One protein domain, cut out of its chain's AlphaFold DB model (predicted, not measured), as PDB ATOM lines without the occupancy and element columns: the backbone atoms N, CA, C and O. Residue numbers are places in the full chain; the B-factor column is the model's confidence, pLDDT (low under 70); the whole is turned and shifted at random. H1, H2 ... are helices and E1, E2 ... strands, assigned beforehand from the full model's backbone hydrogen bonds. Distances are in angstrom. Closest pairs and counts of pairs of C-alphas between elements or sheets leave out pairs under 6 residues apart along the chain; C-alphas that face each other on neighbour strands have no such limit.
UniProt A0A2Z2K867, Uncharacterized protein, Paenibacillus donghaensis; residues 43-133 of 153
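What this domain is: This is residues 43 to 133 of the 153 residues of an uncharacterized protein of Paenibacillus donghaensis (UniProt A0A2Z2K867). A single twisted antiparallel sheet of four strands, built from two hairpins side by side, E1 with E2 and E3 with E4, has the short helix H2 over one face at E3 and the short helix H3 on the same face but beside the strands, over none of them, while the long helix H4 passes near edge strand E3 and only grazes the sheet. The printed part has 91 residues, with four named helices and four named strands in the order H1 H2 H3 E1 E2 H4 E3 E4. The sheet's order is E2 E1 E4 E3, and the class is mixed, helices and strands. The whole is compact, with a radius of gyration of the C-alphas of 12.0 A, and rounded, with spans of 33 by 29 by 18 A.

How they stand to each other: H1, residues 43 to 47, only grazes the sheet with residues 44 to 45. H2, residues 50 to 53, is on the sheet at a height of 7.0 A, only just over E3, residues 113 to 120, with 3 of its 4 C-alphas falling on that strand; their closest C-alphas, of Ala 50 and Ser 118, are 5.2 A apart. H1 and H2 meet only through their link. H3, residues 64 to 68, is on the same face as H2, at a height of 7.7 A. E1, residues 72 to 77, and E2, residues 82 to 87, form a hairpin, with N 75 and O 84 2.8 A apart, within hydrogen-bond range. The closest C-alphas of H3 and E2, those of Leu 67 and Gly 87, are 5.8 A apart. H4, residues 98 to 110, only grazes the sheet with residues 101 to 109; its closest C-alpha pair with E3, Ser 108 and Ile 115, is 6.2 A apart. E3 forms a hairpin with E4, residues 125 to 132, where N 116 and O 129 are 2.9 A apart. E4 is also the antiparallel neighbour of E1, with N 74 and O 128 2.8 A apart. In H1 and H3 every O i to N i+4 pair is within hydrogen-bond range, in H4 7 of 9 are, and H2 is too short for such a pair.

Where its parts are: H1 begins at C-alpha 43, (30.097, 15.748, 46.400). E1 is 16.8 A long from first to last C-alpha and E2 13.5 A. H4 is 19.5 A long and begins at C-alpha 98, (47.896, 24.790, 20.830). E3 is 22.6 A long. E4 is 23.0 A long and ends at C-alpha 132, (39.397, 8.786, 38.462).

The domain as a whole: The two C-alphas farthest apart, those of Ser 43 and Asn 97, are 33.8 A apart. The printed part has no cut and no long link. The mean pLDDT of the printed part is 88.7, and residue 43 is under 70.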
ATOM      1  N   SER A  43      29.554  14.548  45.753       67.44
ATOM      2  CA  SER A  43      30.097  15.748  46.400       67.44
ATOM      3  C   SER A  43      31.570  15.997  46.069       67.44
ATOM      4  O   SER A  43      31.980  17.155  45.996       67.44
ATOM      5  N   ILE A  44      32.371  14.947  45.857       74.12
ATOM      6  CA  ILE A  44      33.808  15.114  45.600       74.12
ATOM      7  C   ILE A  44      34.062  15.692  44.206       74.12
ATOM      8  O   ILE A  44      34.787  16.678  44.094       74.12
ATOM      9  N   TYR A  45      33.390  15.179  43.171       76.88
ATOM     10  CA  TYR A  45      33.545  15.651  41.790       76.88
ATOM     11  C   TYR A  45      33.023  17.078  41.602       76.88
ATOM     12  O   TYR A  45      33.527  17.814  40.764       76.88
ATOM     13  N   GLN A  46      32.056  17.508  42.420       79.19
ATOM     14  CA  GLN A  46      31.574  18.889  42.420       79.19
ATOM     15  C   GLN A  46      32.478  19.853  43.192       79.19
ATOM     16  O   GLN A  46      32.400  21.058  42.959       79.19
ATOM     17  N   ARG A  47      33.263  19.383  44.169       84.06
ATOM     18  CA  ARG A  47      34.141  20.234  44.998       84.06
ATOM     19  C   ARG A  47      35.553  20.335  44.434       84.06
ATOM     20  O   ARG A  47      36.130  21.414  44.485       84.06
ATOM     21  N   LEU A  48      36.080  19.239  43.900       85.75
ATOM     22  CA  LEU A  48      37.440  19.123  43.377       85.75
ATOM     23  C   LEU A  48      37.488  19.432  41.873       85.75
ATOM     24  O   LEU A  48      38.058  18.677  41.091       85.75
ATOM     25  N   THR A  49      36.867  20.536  41.457       89.88
ATOM     26  CA  THR A  49      36.938  21.027  40.074       89.88
ATOM     27  C   THR A  49      38.036  22.074  39.932       89.88
ATOM     28  O   THR A  49      38.322  22.813  40.877       89.88
ATOM     29  N   ALA A  50      38.615  22.194  38.735       91.19
ATOM     30  CA  ALA A  50      39.596  23.232  38.427       91.19
ATOM     31  C   ALA A  50      39.060  24.636  38.752       91.19
ATOM     32  O   ALA A  50      39.773  25.440  39.331       91.19
ATOM     33  N   GLU A  51      37.785  24.914  38.472       90.12
ATOM     34  CA  GLU A  51      37.148  26.200  38.785       90.12
ATOM     35  C   GLU A  51      37.151  26.539  40.285       90.12
ATOM     36  O   GLU A  51      37.333  27.694  40.652       90.12
ATOM     37  N   LYS A  52      36.974  25.547  41.167       90.00
ATOM     38  CA  LYS A  52      36.952  25.768  42.624       90.00
ATOM     39  C   LYS A  52      38.336  25.762  43.260       90.00
ATOM     40  O   LYS A  52      38.513  26.332  44.334       90.00
ATOM     41  N   LEU A  53      39.284  25.074  42.632       89.88
ATOM     42  CA  LEU A  53      40.654  24.929  43.118       89.88
ATOM     43  C   LEU A  53      41.578  26.043  42.624       89.88
ATOM     44  O   LEU A  53      42.606  26.276  43.258       89.88
ATOM     45  N   ILE A  54      41.241  26.713  41.518       91.38
ATOM     46  CA  ILE A  54      42.097  27.734  40.919       91.38
ATOM     47  C   ILE A  54      42.310  28.912  41.872       91.38
ATOM     48  O   ILE A  54      41.388  29.430  42.498       91.38
ATOM     49  N   GLN A  55      43.572  29.300  42.004       91.25
ATOM     50  CA  GLN A  55      44.037  30.420  42.810       91.25
ATOM     51  C   GLN A  55      45.154  31.116  42.047       91.25
ATOM     52  O   GLN A  55      45.842  30.475  41.258       91.25
ATOM     53  N   SER A  56      45.402  32.393  42.338       88.81
ATOM     54  CA  SER A  56      46.469  33.148  41.676       88.81
ATOM     55  C   SER A  56      47.843  32.480  41.828       88.81
ATOM     56  O   SER A  56      48.622  32.466  40.883       88.81
ATOM     57  N   ASP A  57      48.152  31.892  42.986       90.56
ATOM     58  CA  ASP A  57      49.362  31.083  43.159       90.56
ATOM     59  C   ASP A  57      49.034  29.589  43.096       90.56
ATOM     60  O   ASP A  57      48.492  29.008  44.040       90.56
ATOM     61  N   TYR A  58      49.432  28.948  41.997       88.56
ATOM     62  CA  TYR A  58      49.207  27.521  41.786       88.56
ATOM     63  C   TYR A  58      49.930  26.624  42.805       88.56
ATOM     64  O   TYR A  58      49.523  25.480  43.007       88.56
ATOM     65  N   ARG A  59      50.985  27.110  43.478       88.69
ATOM     66  CA  ARG A  59      51.712  26.349  44.515       88.69
ATOM     67  C   ARG A  59      50.977  26.314  45.847       88.69
ATOM     68  O   ARG A  59      51.250  25.444  46.670       88.69
ATOM     69  N   SER A  60      50.063  27.257  46.046       89.56
ATOM     70  CA  SER A  60      49.240  27.370  47.248       89.56
ATOM     71  C   SER A  60      47.943  26.555  47.152       89.56
ATOM     72  O   SER A  60      47.213  26.440  48.139       89.56
ATOM     73  N   ILE A  61      47.660  25.945  45.994       88.62
ATOM     74  CA  ILE A  61      46.481  25.100  45.800       88.62
ATOM     75  C   ILE A  61      46.600  23.845  46.688       88.62
ATOM     76  O   ILE A  61      47.599  23.125  46.612       88.62
ATOM     77  N   PRO A  62      45.596  23.537  47.530       86.00
ATOM     78  CA  PRO A  62      45.637  22.370  48.404       86.00
ATOM     79  C   PRO A  62      45.470  21.070  47.603       86.00
ATOM     80  O   PRO A  62      44.389  20.749  47.117       86.00
ATOM     81  N   THR A  63      46.537  20.275  47.509       88.25
ATOM     82  CA  THR A  63      46.572  19.024  46.721       88.25
ATOM     83  C   THR A  63      46.286  17.768  47.544       88.25
ATOM     84  O   THR A  63      45.999  16.712  46.986       88.25
ATOM     85  N   ALA A  64      46.331  17.858  48.876       88.12
ATOM     86  CA  ALA A  64      46.225  16.697  49.762       88.12
ATOM     87  C   ALA A  64      44.904  15.927  49.594       88.12
ATOM     88  O   ALA A  64      44.899  14.697  49.567       88.12
ATOM     89  N   GLU A  65      43.786  16.643  49.460       85.44
ATOM     90  CA  GLU A  65      42.479  16.021  49.250       85.44
ATOM     91  C   GLU A  65      42.377  15.376  47.863       85.44
ATOM     92  O   GLU A  65      41.934  14.236  47.755       85.44
ATOM     93  N   LEU A  66      42.886  16.045  46.826       87.12
ATOM     94  CA  LEU A  66      42.924  15.521  45.461       87.12
ATOM     95  C   LEU A  66      43.702  14.198  45.378       87.12
ATOM     96  O   LEU A  66      43.201  13.205  44.849       87.12
ATOM     97  N   LEU A  67      44.890  14.157  45.988       89.00
ATOM     98  CA  LEU A  67      45.748  12.970  46.020       89.00
ATOM     99  C   LEU A  67      45.138  11.824  46.830       89.00
ATOM    100  O   LEU A  67      45.257  10.664  46.440       89.00
ATOM    101  N   ARG A  68      44.435  12.129  47.929       86.94
ATOM    102  CA  ARG A  68      43.731  11.122  48.741       86.94
ATOM    103  C   ARG A  68      42.665  10.374  47.936       86.94
ATOM    104  O   ARG A  68      42.415   9.202  48.205       86.94
ATOM    105  N   HIS A  69      42.053  11.037  46.958       84.69
ATOM    106  CA  HIS A  69      41.062  10.447  46.057       84.69
ATOM    107  C   HIS A  69      41.673   9.897  44.754       84.69
ATOM    108  O   HIS A  69      40.930   9.526  43.847       84.69
ATOM    109  N   GLY A  70      43.006   9.802  44.660       84.44
ATOM    110  CA  GLY A  70      43.706   9.283  43.481       84.44
ATOM    111  C   GLY A  70      43.655  10.211  42.266       84.44
ATOM    112  O   GLY A  70      43.967   9.776  41.163       84.44
ATOM    113  N   GLY A  71      43.242  11.465  42.460       88.75
ATOM    114  CA  GLY A  71      43.219  12.482  41.422       88.75
ATOM    115  C   GLY A  71      44.587  13.105  41.169       88.75
ATOM    116  O   GLY A  71      45.580  12.824  41.848       88.75
ATOM    117  N   GLY A  72      44.625  13.993  40.188       91.12
ATOM    118  CA  GLY A  72      45.816  14.711  39.783       91.12
ATOM    119  C   GLY A  72      45.526  16.112  39.291       91.12
ATOM    120  O   GLY A  72      44.393  16.467  38.967       91.12
ATOM    121  N   MET A  73      46.569  16.928  39.287       92.62
ATOM    122  CA  MET A  73      46.505  18.312  38.855       92.62
ATOM    123  C   MET A  73      47.746  18.662  38.050       92.62
ATOM    124  O   MET A  73      48.871  18.315  38.418       92.62
ATOM    125  N   GLN A  74      47.528  19.383  36.960       94.44
ATOM    126  CA  GLN A  74      48.555  19.915  36.081       94.44
ATOM    127  C   GLN A  74      48.292  21.393  35.821       94.44
ATOM    128  O   GLN A  74      47.149  21.820  35.671       94.44
ATOM    129  N   VAL A  75      49.363  22.175  35.788       94.25
ATOM    130  CA  VAL A  75      49.330  23.601  35.465       94.25
ATOM    131  C   VAL A  75      50.045  23.784  34.146       94.25
ATOM    132  O   VAL A  75      51.218  23.423  34.030       94.25
ATOM    133  N   VAL A  76      49.340  24.346  33.175       95.00
ATOM    134  CA  VAL A  76      49.860  24.635  31.841       95.00
ATOM    135  C   VAL A  76      50.019  26.145  31.713       95.00
ATOM    136  O   VAL A  76      49.049  26.876  31.896       95.00
ATOM    137  N   ASP A  77      51.229  26.626  31.442       94.25
ATOM    138  CA  ASP A  77      51.480  28.049  31.196       94.25
ATOM    139  C   ASP A  77      50.950  28.495  29.824       94.25
ATOM    140  O   ASP A  77      50.580  27.669  28.991       94.25
ATOM    141  N   ALA A  78      50.953  29.806  29.567       92.38
ATOM    142  CA  ALA A  78      50.539  30.396  28.292       92.38
ATOM    143  C   ALA A  78      51.301  29.864  27.054       92.38
ATOM    144  O   ALA A  78      50.788  29.959  25.939       92.38
ATOM    145  N   ASP A  79      52.494  29.291  27.240       93.56
ATOM    146  CA  ASP A  79      53.321  28.677  26.194       93.56
ATOM    147  C   ASP A  79      53.022  27.175  26.004       93.56
ATOM    148  O   ASP A  79      53.779  26.475  25.319       93.56
ATOM    149  N   TYR A  80      51.927  26.679  26.592       92.69
ATOM    150  CA  TYR A  80      51.484  25.284  26.564       92.69
ATOM    151  C   TYR A  80      52.487  24.306  27.197       92.69
ATOM    152  O   TYR A  80      52.602  23.146  26.788       92.69
ATOM    153  N   ARG A  81      53.235  24.758  28.208       94.06
ATOM    154  CA  ARG A  81      54.172  23.928  28.974       94.06
ATOM    155  C   ARG A  81      53.579  23.574  30.321       94.06
ATOM    156  O   ARG A  81      53.039  24.426  31.021       94.06
ATOM    157  N   VAL A  82      53.742  22.322  30.717       93.94
ATOM    158  CA  VAL A  82      53.391  21.857  32.054       93.94
ATOM    159  C   VAL A  82      54.457  22.366  33.025       93.94
ATOM    160  O   VAL A  82      55.591  21.895  33.035       93.94
ATOM    161  N   VAL A  83      54.104  23.365  33.831       93.75
ATOM    162  CA  VAL A  83      55.017  24.011  34.797       93.75
ATOM    163  C   VAL A  83      54.886  23.443  36.206       93.75
ATOM    164  O   VAL A  83      55.767  23.629  37.047       93.75
ATOM    165  N   TYR A  84      53.788  22.745  36.472       92.81
ATOM    166  CA  TYR A  84      53.552  22.062  37.732       92.81
ATOM    167  C   TYR A  84      52.678  20.837  37.498       92.81
ATOM    168  O   TYR A  84      51.719  20.888  36.728       92.81
ATOM    169  N   SER A  85      52.995  19.742  38.183       92.38
ATOM    170  CA  SER A  85      52.201  18.526  38.128       92.38
ATOM    171  C   SER A  85      52.279  17.752  39.435       92.38
ATOM    172  O   SER A  85      53.322  17.714  40.090       92.38
ATOM    173  N   VAL A  86      51.156  17.155  39.827       91.50
ATOM    174  CA  VAL A  86      51.049  16.339  41.033       91.50
ATOM    175  C   VAL A  86      49.953  15.284  40.859       91.50
ATOM    176  O   VAL A  86      48.882  15.577  40.334       91.50
ATOM    177  N   GLY A  87      50.192  14.064  41.344       88.75
ATOM    178  CA  GLY A  87      49.196  12.988  41.322       88.75
ATOM    179  C   GLY A  87      49.056  12.324  39.957       88.75
ATOM    180  O   GLY A  87      50.043  11.863  39.391       88.75
ATOM    181  N   LEU A  88      47.824  12.211  39.462       83.62
ATOM    182  CA  LEU A  88      47.539  11.699  38.123       83.62
ATOM    183  C   LEU A  88      47.934  12.719  37.031       83.62
ATOM    184  O   LEU A  88      47.750  13.923  37.192       83.62
ATOM    185  N   HIS A  89      48.471  12.230  35.915       84.75
ATOM    186  CA  HIS A  89      49.031  13.058  34.842       84.75
ATOM    187  C   HIS A  89      48.206  12.861  33.558       84.75
ATOM    188  O   HIS A  89      48.539  11.979  32.766       84.75
ATOM    189  N   PRO A  90      47.097  13.603  33.365       78.81
ATOM    190  CA  PRO A  90      46.204  13.403  32.220       78.81
ATOM    191  C   PRO A  90      46.778  13.915  30.889       78.81
ATOM    192  O   PRO A  90      46.369  13.438  29.833       78.81
ATOM    193  N   LEU A  91      47.702  14.884  30.906       86.56
ATOM    194  CA  LEU A  91      48.318  15.407  29.685       86.56
ATOM    195  C   LEU A  91      49.383  14.431  29.143       86.56
ATOM    196  O   LEU A  91      50.174  13.892  29.916       86.56
ATOM    197  N   PRO A  92      49.448  14.226  27.814       81.94
ATOM    198  CA  PRO A  92      50.334  13.239  27.186       81.94
ATOM    199  C   PRO A  92      51.819  13.635  27.176       81.94
ATOM    200  O   PRO A  92      52.669  12.806  26.860       81.94
ATOM    201  N   SER A  93      52.136  14.903  27.450       87.38
ATOM    202  CA  SER A  93      53.481  15.466  27.352       87.38
ATOM    203  C   SER A  93      53.619  16.690  28.257       87.38
ATOM    204  O   SER A  93      52.651  17.418  28.475       87.38
ATOM    205  N   ASP A  94      54.845  16.958  28.710       87.56
ATOM    206  CA  ASP A  94      55.195  18.150  29.494       87.56
ATOM    207  C   ASP A  94      55.202  19.435  28.652       87.56
ATOM    208  O   ASP A  94      55.257  20.549  29.174       87.56
ATOM    209  N   ARG A  95      55.164  19.299  27.326       91.00
ATOM    210  CA  ARG A  95      55.051  20.416  26.396       91.00
ATOM    211  C   ARG A  95      54.121  20.037  25.265       91.00
ATOM    212  O   ARG A  95      54.348  19.024  24.603       91.00
ATOM    213  N   LEU A  96      53.122  20.879  25.050       91.25
ATOM    214  CA  LEU A  96      52.157  20.746  23.975       91.25
ATOM    215  C   LEU A  96      52.252  21.951  23.044       91.25
ATOM    216  O   LEU A  96      52.837  22.984  23.374       91.25
ATOM    217  N   ASN A  97      51.668  21.824  21.866       92.56
ATOM    218  CA  ASN A  97      51.268  22.959  21.052       92.56
ATOM    219  C   ASN A  97      49.763  23.246  21.227       92.56
ATOM    220  O   ASN A  97      49.020  22.454  21.804       92.56
ATOM    221  N   ALA A  98      49.299  24.386  20.710       90.50
ATOM    222  CA  ALA A  98      47.896  24.790  20.830       90.50
ATOM    223  C   ALA A  98      46.910  23.774  20.218       90.50
ATOM    224  O   ALA A  98      45.806  23.597  20.736       90.50
ATOM    225  N   GLY A  99      47.306  23.096  19.135       92.62
ATOM    226  CA  GLY A  99      46.520  22.034  18.507       92.62
ATOM    227  C   GLY A  99      46.410  20.814  19.415       92.62
ATOM    228  O   GLY A  99      45.306  20.408  19.744       92.62
ATOM    229  N   GLU A 100      47.536  20.321  19.929       92.12
ATOM    230  CA  GLU A 100      47.579  19.183  20.856       92.12
ATOM    231  C   GLU A 100      46.794  19.454  22.147       92.12
ATOM    232  O   GLU A 100      46.114  18.567  22.664       92.12
ATOM    233  N   PHE A 101      46.840  20.686  22.663       92.44
ATOM    234  CA  PHE A 101      46.034  21.076  23.818       92.44
ATOM    235  C   PHE A 101      44.535  21.115  23.486       92.44
ATOM    236  O   PHE A 101      43.714  20.659  24.276       92.44
ATOM    237  N   THR A 102      44.163  21.603  22.302       91.50
ATOM    238  CA  THR A 102      42.763  21.600  21.843       91.50
ATOM    239  C   THR A 102      42.247  20.178  21.620       91.50
ATOM    240  O   THR A 102      41.120  19.859  22.006       91.50
ATOM    241  N   ASP A 103      43.079  19.306  21.056       92.19
ATOM    242  CA  ASP A 103      42.774  17.891  20.866       92.19
ATOM    243  C   ASP A 103      42.560  17.206  22.218       92.19
ATOM    244  O   ASP A 103      41.581  16.480  22.393       92.19
ATOM    245  N   PHE A 104      43.407  17.511  23.209       91.81
ATOM    246  CA  PHE A 104      43.224  17.062  24.589       91.81
ATOM    247  C   PHE A 104      41.881  17.521  25.173       91.81
ATOM    248  O   PHE A 104      41.132  16.685  25.673       91.81
ATOM    249  N   LEU A 105      41.535  18.811  25.076       90.00
ATOM    250  CA  LEU A 105      40.260  19.344  25.584       90.00
ATOM    251  C   LEU A 105      39.040  18.716  24.897       90.00
ATOM    252  O   LEU A 105      37.987  18.535  25.505       90.00
ATOM    253  N   THR A 106      39.170  18.384  23.616       89.62
ATOM    254  CA  THR A 106      38.098  17.733  22.857       89.62
ATOM    255  C   THR A 106      37.947  16.277  23.299       89.62
ATOM    256  O   THR A 106      36.837  15.813  23.581       89.62
ATOM    257  N   ALA A 107      39.066  15.562  23.428       87.44
ATOM    258  CA  ALA A 107      39.104  14.164  23.841       87.44
ATOM    259  C   ALA A 107      38.750  13.958  25.324       87.44
ATOM    260  O   ALA A 107      38.208  12.911  25.677       87.44
ATOM    261  N   SER A 108      38.991  14.947  26.192       84.19
ATOM    262  CA  SER A 108      38.768  14.834  27.639       84.19
ATOM    263  C   SER A 108      37.305  14.590  28.009       84.19
ATOM    264  O   SER A 108      37.028  13.995  29.043       84.19
ATOM    265  N   SER A 109      36.363  14.999  27.153       78.94
ATOM    266  CA  SER A 109      34.928  14.729  27.333       78.94
ATOM    267  C   SER A 109      34.554  13.243  27.212       78.94
ATOM    268  O   SER A 109      33.536  12.822  27.756       78.94
ATOM    269  N   ALA A 110      35.377  12.449  26.521       78.50
ATOM    270  CA  ALA A 110      35.188  11.015  26.311       78.50
ATOM    271  C   ALA A 110      36.114  10.151  27.189       78.50
ATOM    272  O   ALA A 110      36.153   8.929  27.032       78.50
ATOM    273  N   ALA A 111      36.883  10.771  28.091       78.94
ATOM    274  CA  ALA A 111      37.796  10.066  28.977       78.94
ATOM    275  C   ALA A 111      37.037   9.222  30.018       78.94
ATOM    276  O   ALA A 111      35.931   9.554  30.438       78.94
ATOM    277  N   GLN A 112      37.665   8.141  30.491       77.75
ATOM    278  CA  GLN A 112      37.153   7.318  31.602       77.75
ATOM    279  C   GLN A 112      37.390   7.971  32.982       77.75
ATOM    280  O   GLN A 112      37.365   7.305  34.016       77.75
ATOM    281  N   GLU A 113      37.636   9.280  32.997       81.56
ATOM    282  CA  GLU A 113      37.981  10.092  34.157       81.56
ATOM    283  C   GLU A 113      37.256  11.434  34.061       81.56
ATOM    284  O   GLU A 113      36.974  11.926  32.967       81.56
ATOM    285  N   VAL A 114      36.976  12.054  35.206       86.81
ATOM    286  CA  VAL A 114      36.414  13.404  35.241       86.81
ATOM    287  C   VAL A 114      37.563  14.394  35.115       86.81
ATOM    288  O   VAL A 114      38.340  14.574  36.052       86.81
ATOM    289  N   ILE A 115      37.665  15.035  33.951       90.31
ATOM    290  CA  ILE A 115      38.653  16.079  33.678       90.31
ATOM    291  C   ILE A 115      37.946  17.432  33.680       90.31
ATOM    292  O   ILE A 115      36.962  17.639  32.971       90.31
ATOM    293  N   THR A 116      38.460  18.369  34.472       91.81
ATOM    294  CA  THR A 116      37.985  19.756  34.506       91.81
ATOM    295  C   THR A 116      39.141  20.706  34.248       91.81
ATOM    296  O   THR A 116      40.261  20.468  34.702       91.81
ATOM    297  N   VAL A 117      38.874  21.780  33.505       93.25
ATOM    298  CA  VAL A 117      39.885  22.771  33.122       93.25
ATOM    299  C   VAL A 117      39.363  24.169  33.425       93.25
ATOM    300  O   VAL A 117      38.210  24.472  33.125       93.25
ATOM    301  N   SER A 118      40.199  25.014  34.022       94.56
ATOM    302  CA  SER A 118      39.897  26.426  34.272       94.56
ATOM    303  C   SER A 118      41.108  27.294  33.945       94.56
ATOM    304  O   SER A 118      42.242  26.833  34.046       94.56
ATOM    305  N   TYR A 119      40.877  28.536  33.527       94.62
ATOM    306  CA  TYR A 119      41.929  29.478  33.145       94.62
ATOM    307  C   TYR A 119      42.015  30.626  34.150       94.62
ATOM    308  O   TYR A 119      41.022  31.313  34.389       94.62
ATOM    309  N   GLU A 120      43.206  30.858  34.701       94.75
ATOM    310  CA  GLU A 120      43.498  32.001  35.565       94.75
ATOM    311  C   GLU A 120      44.013  33.161  34.713       94.75
ATOM    312  O   GLU A 120      45.069  33.073  34.084       94.75
ATOM    313  N   GLN A 121      43.281  34.274  34.713       90.94
ATOM    314  CA  GLN A 121      43.585  35.419  33.858       90.94
ATOM    315  C   GLN A 121      44.817  36.200  34.324       90.94
ATOM    316  O   GLN A 121      45.546  36.731  33.490       90.94
ATOM    317  N   GLN A 122      45.057  36.294  35.636       89.12
ATOM    318  CA  GLN A 122      46.104  37.172  36.172       89.12
ATOM    319  C   GLN A 122      47.511  36.629  35.931       89.12
ATOM    320  O   GLN A 122      48.420  37.382  35.599       89.12
ATOM    321  N   GLN A 123      47.679  35.323  36.108       90.69
ATOM    322  CA  GLN A 123      48.963  34.628  35.973       90.69
ATOM    323  C   GLN A 123      49.032  33.792  34.689       90.69
ATOM    324  O   GLN A 123      50.026  33.114  34.448       90.69
ATOM    325  N   GLN A 124      47.984  33.869  33.862       93.44
ATOM    326  CA  GLN A 124      47.905  33.317  32.512       93.44
ATOM    327  C   GLN A 124      48.274  31.835  32.433       93.44
ATOM    328  O   GLN A 124      49.158  31.436  31.673       93.44
ATOM    329  N   PHE A 125      47.572  31.009  33.204       94.38
ATOM    330  CA  PHE A 125      47.764  29.565  33.179       94.38
ATOM    331  C   PHE A 125      46.430  28.823  33.168       94.38
ATOM    332  O   PHE A 125      45.415  29.303  33.676       94.38
ATOM    333  N   TRP A 126      46.447  27.617  32.615       95.31
ATOM    334  CA  TRP A 126      45.357  26.661  32.724       95.31
ATOM    335  C   TRP A 126      45.618  25.708  33.880       95.31
ATOM    336  O   TRP A 126      46.695  25.122  33.994       95.31
ATOM    337  N   LEU A 127      44.611  25.531  34.722       94.94
ATOM    338  CA  LEU A 127      44.563  24.480  35.718       94.94
ATOM    339  C   LEU A 127      43.775  23.303  35.150       94.94
ATOM    340  O   LEU A 127      42.596  23.450  34.837       94.94
ATOM    341  N   VAL A 128      44.415  22.146  35.049       94.19
ATOM    342  CA  VAL A 128      43.802  20.882  34.639       94.19
ATOM    343  C   VAL A 128      43.719  19.990  35.867       94.19
ATOM    344  O   VAL A 128      44.737  19.708  36.493       94.19
ATOM    345  N   VAL A 129      42.517  19.546  36.216       93.06
ATOM    346  CA  VAL A 129      42.274  18.626  37.334       93.06
ATOM    347  C   VAL A 129      41.644  17.355  36.789       93.06
ATOM    348  O   VAL A 129      40.634  17.425  36.088       93.06
ATOM    349  N   SER A 130      42.224  16.206  37.128       91.56
ATOM    350  CA  SER A 130      41.704  14.882  36.799       91.56
ATOM    351  C   SER A 130      41.323  14.115  38.059       91.56
ATOM    352  O   SER A 130      42.038  14.108  39.064       91.56
ATOM    353  N   LEU A 131      40.180  13.443  38.003       89.38
ATOM    354  CA  LEU A 131      39.691  12.567  39.058       89.38
ATOM    355  C   LEU A 131      39.288  11.224  38.443       89.38
ATOM    356  O   LEU A 131      38.450  11.209  37.536       89.38
ATOM    357  N   PRO A 132      39.828  10.093  38.932       84.81
ATOM    358  CA  PRO A 132      39.397   8.786  38.462       84.81
ATOM    359  C   PRO A 132      37.933   8.557  38.847       84.81
ATOM    360  O   PRO A 132      37.525   8.881  39.967       84.81
ATOM    361  N   ILE A 133      37.144   7.969  37.944       73.75
ATOM    362  CA  ILE A 133      35.772   7.555  38.260       73.75
ATOM    363  C   ILE A 133      35.864   6.369  39.222       73.75
ATOM    364  O   ILE A 133      36.118   5.230  38.824       73.75
TER     365      ILE A 133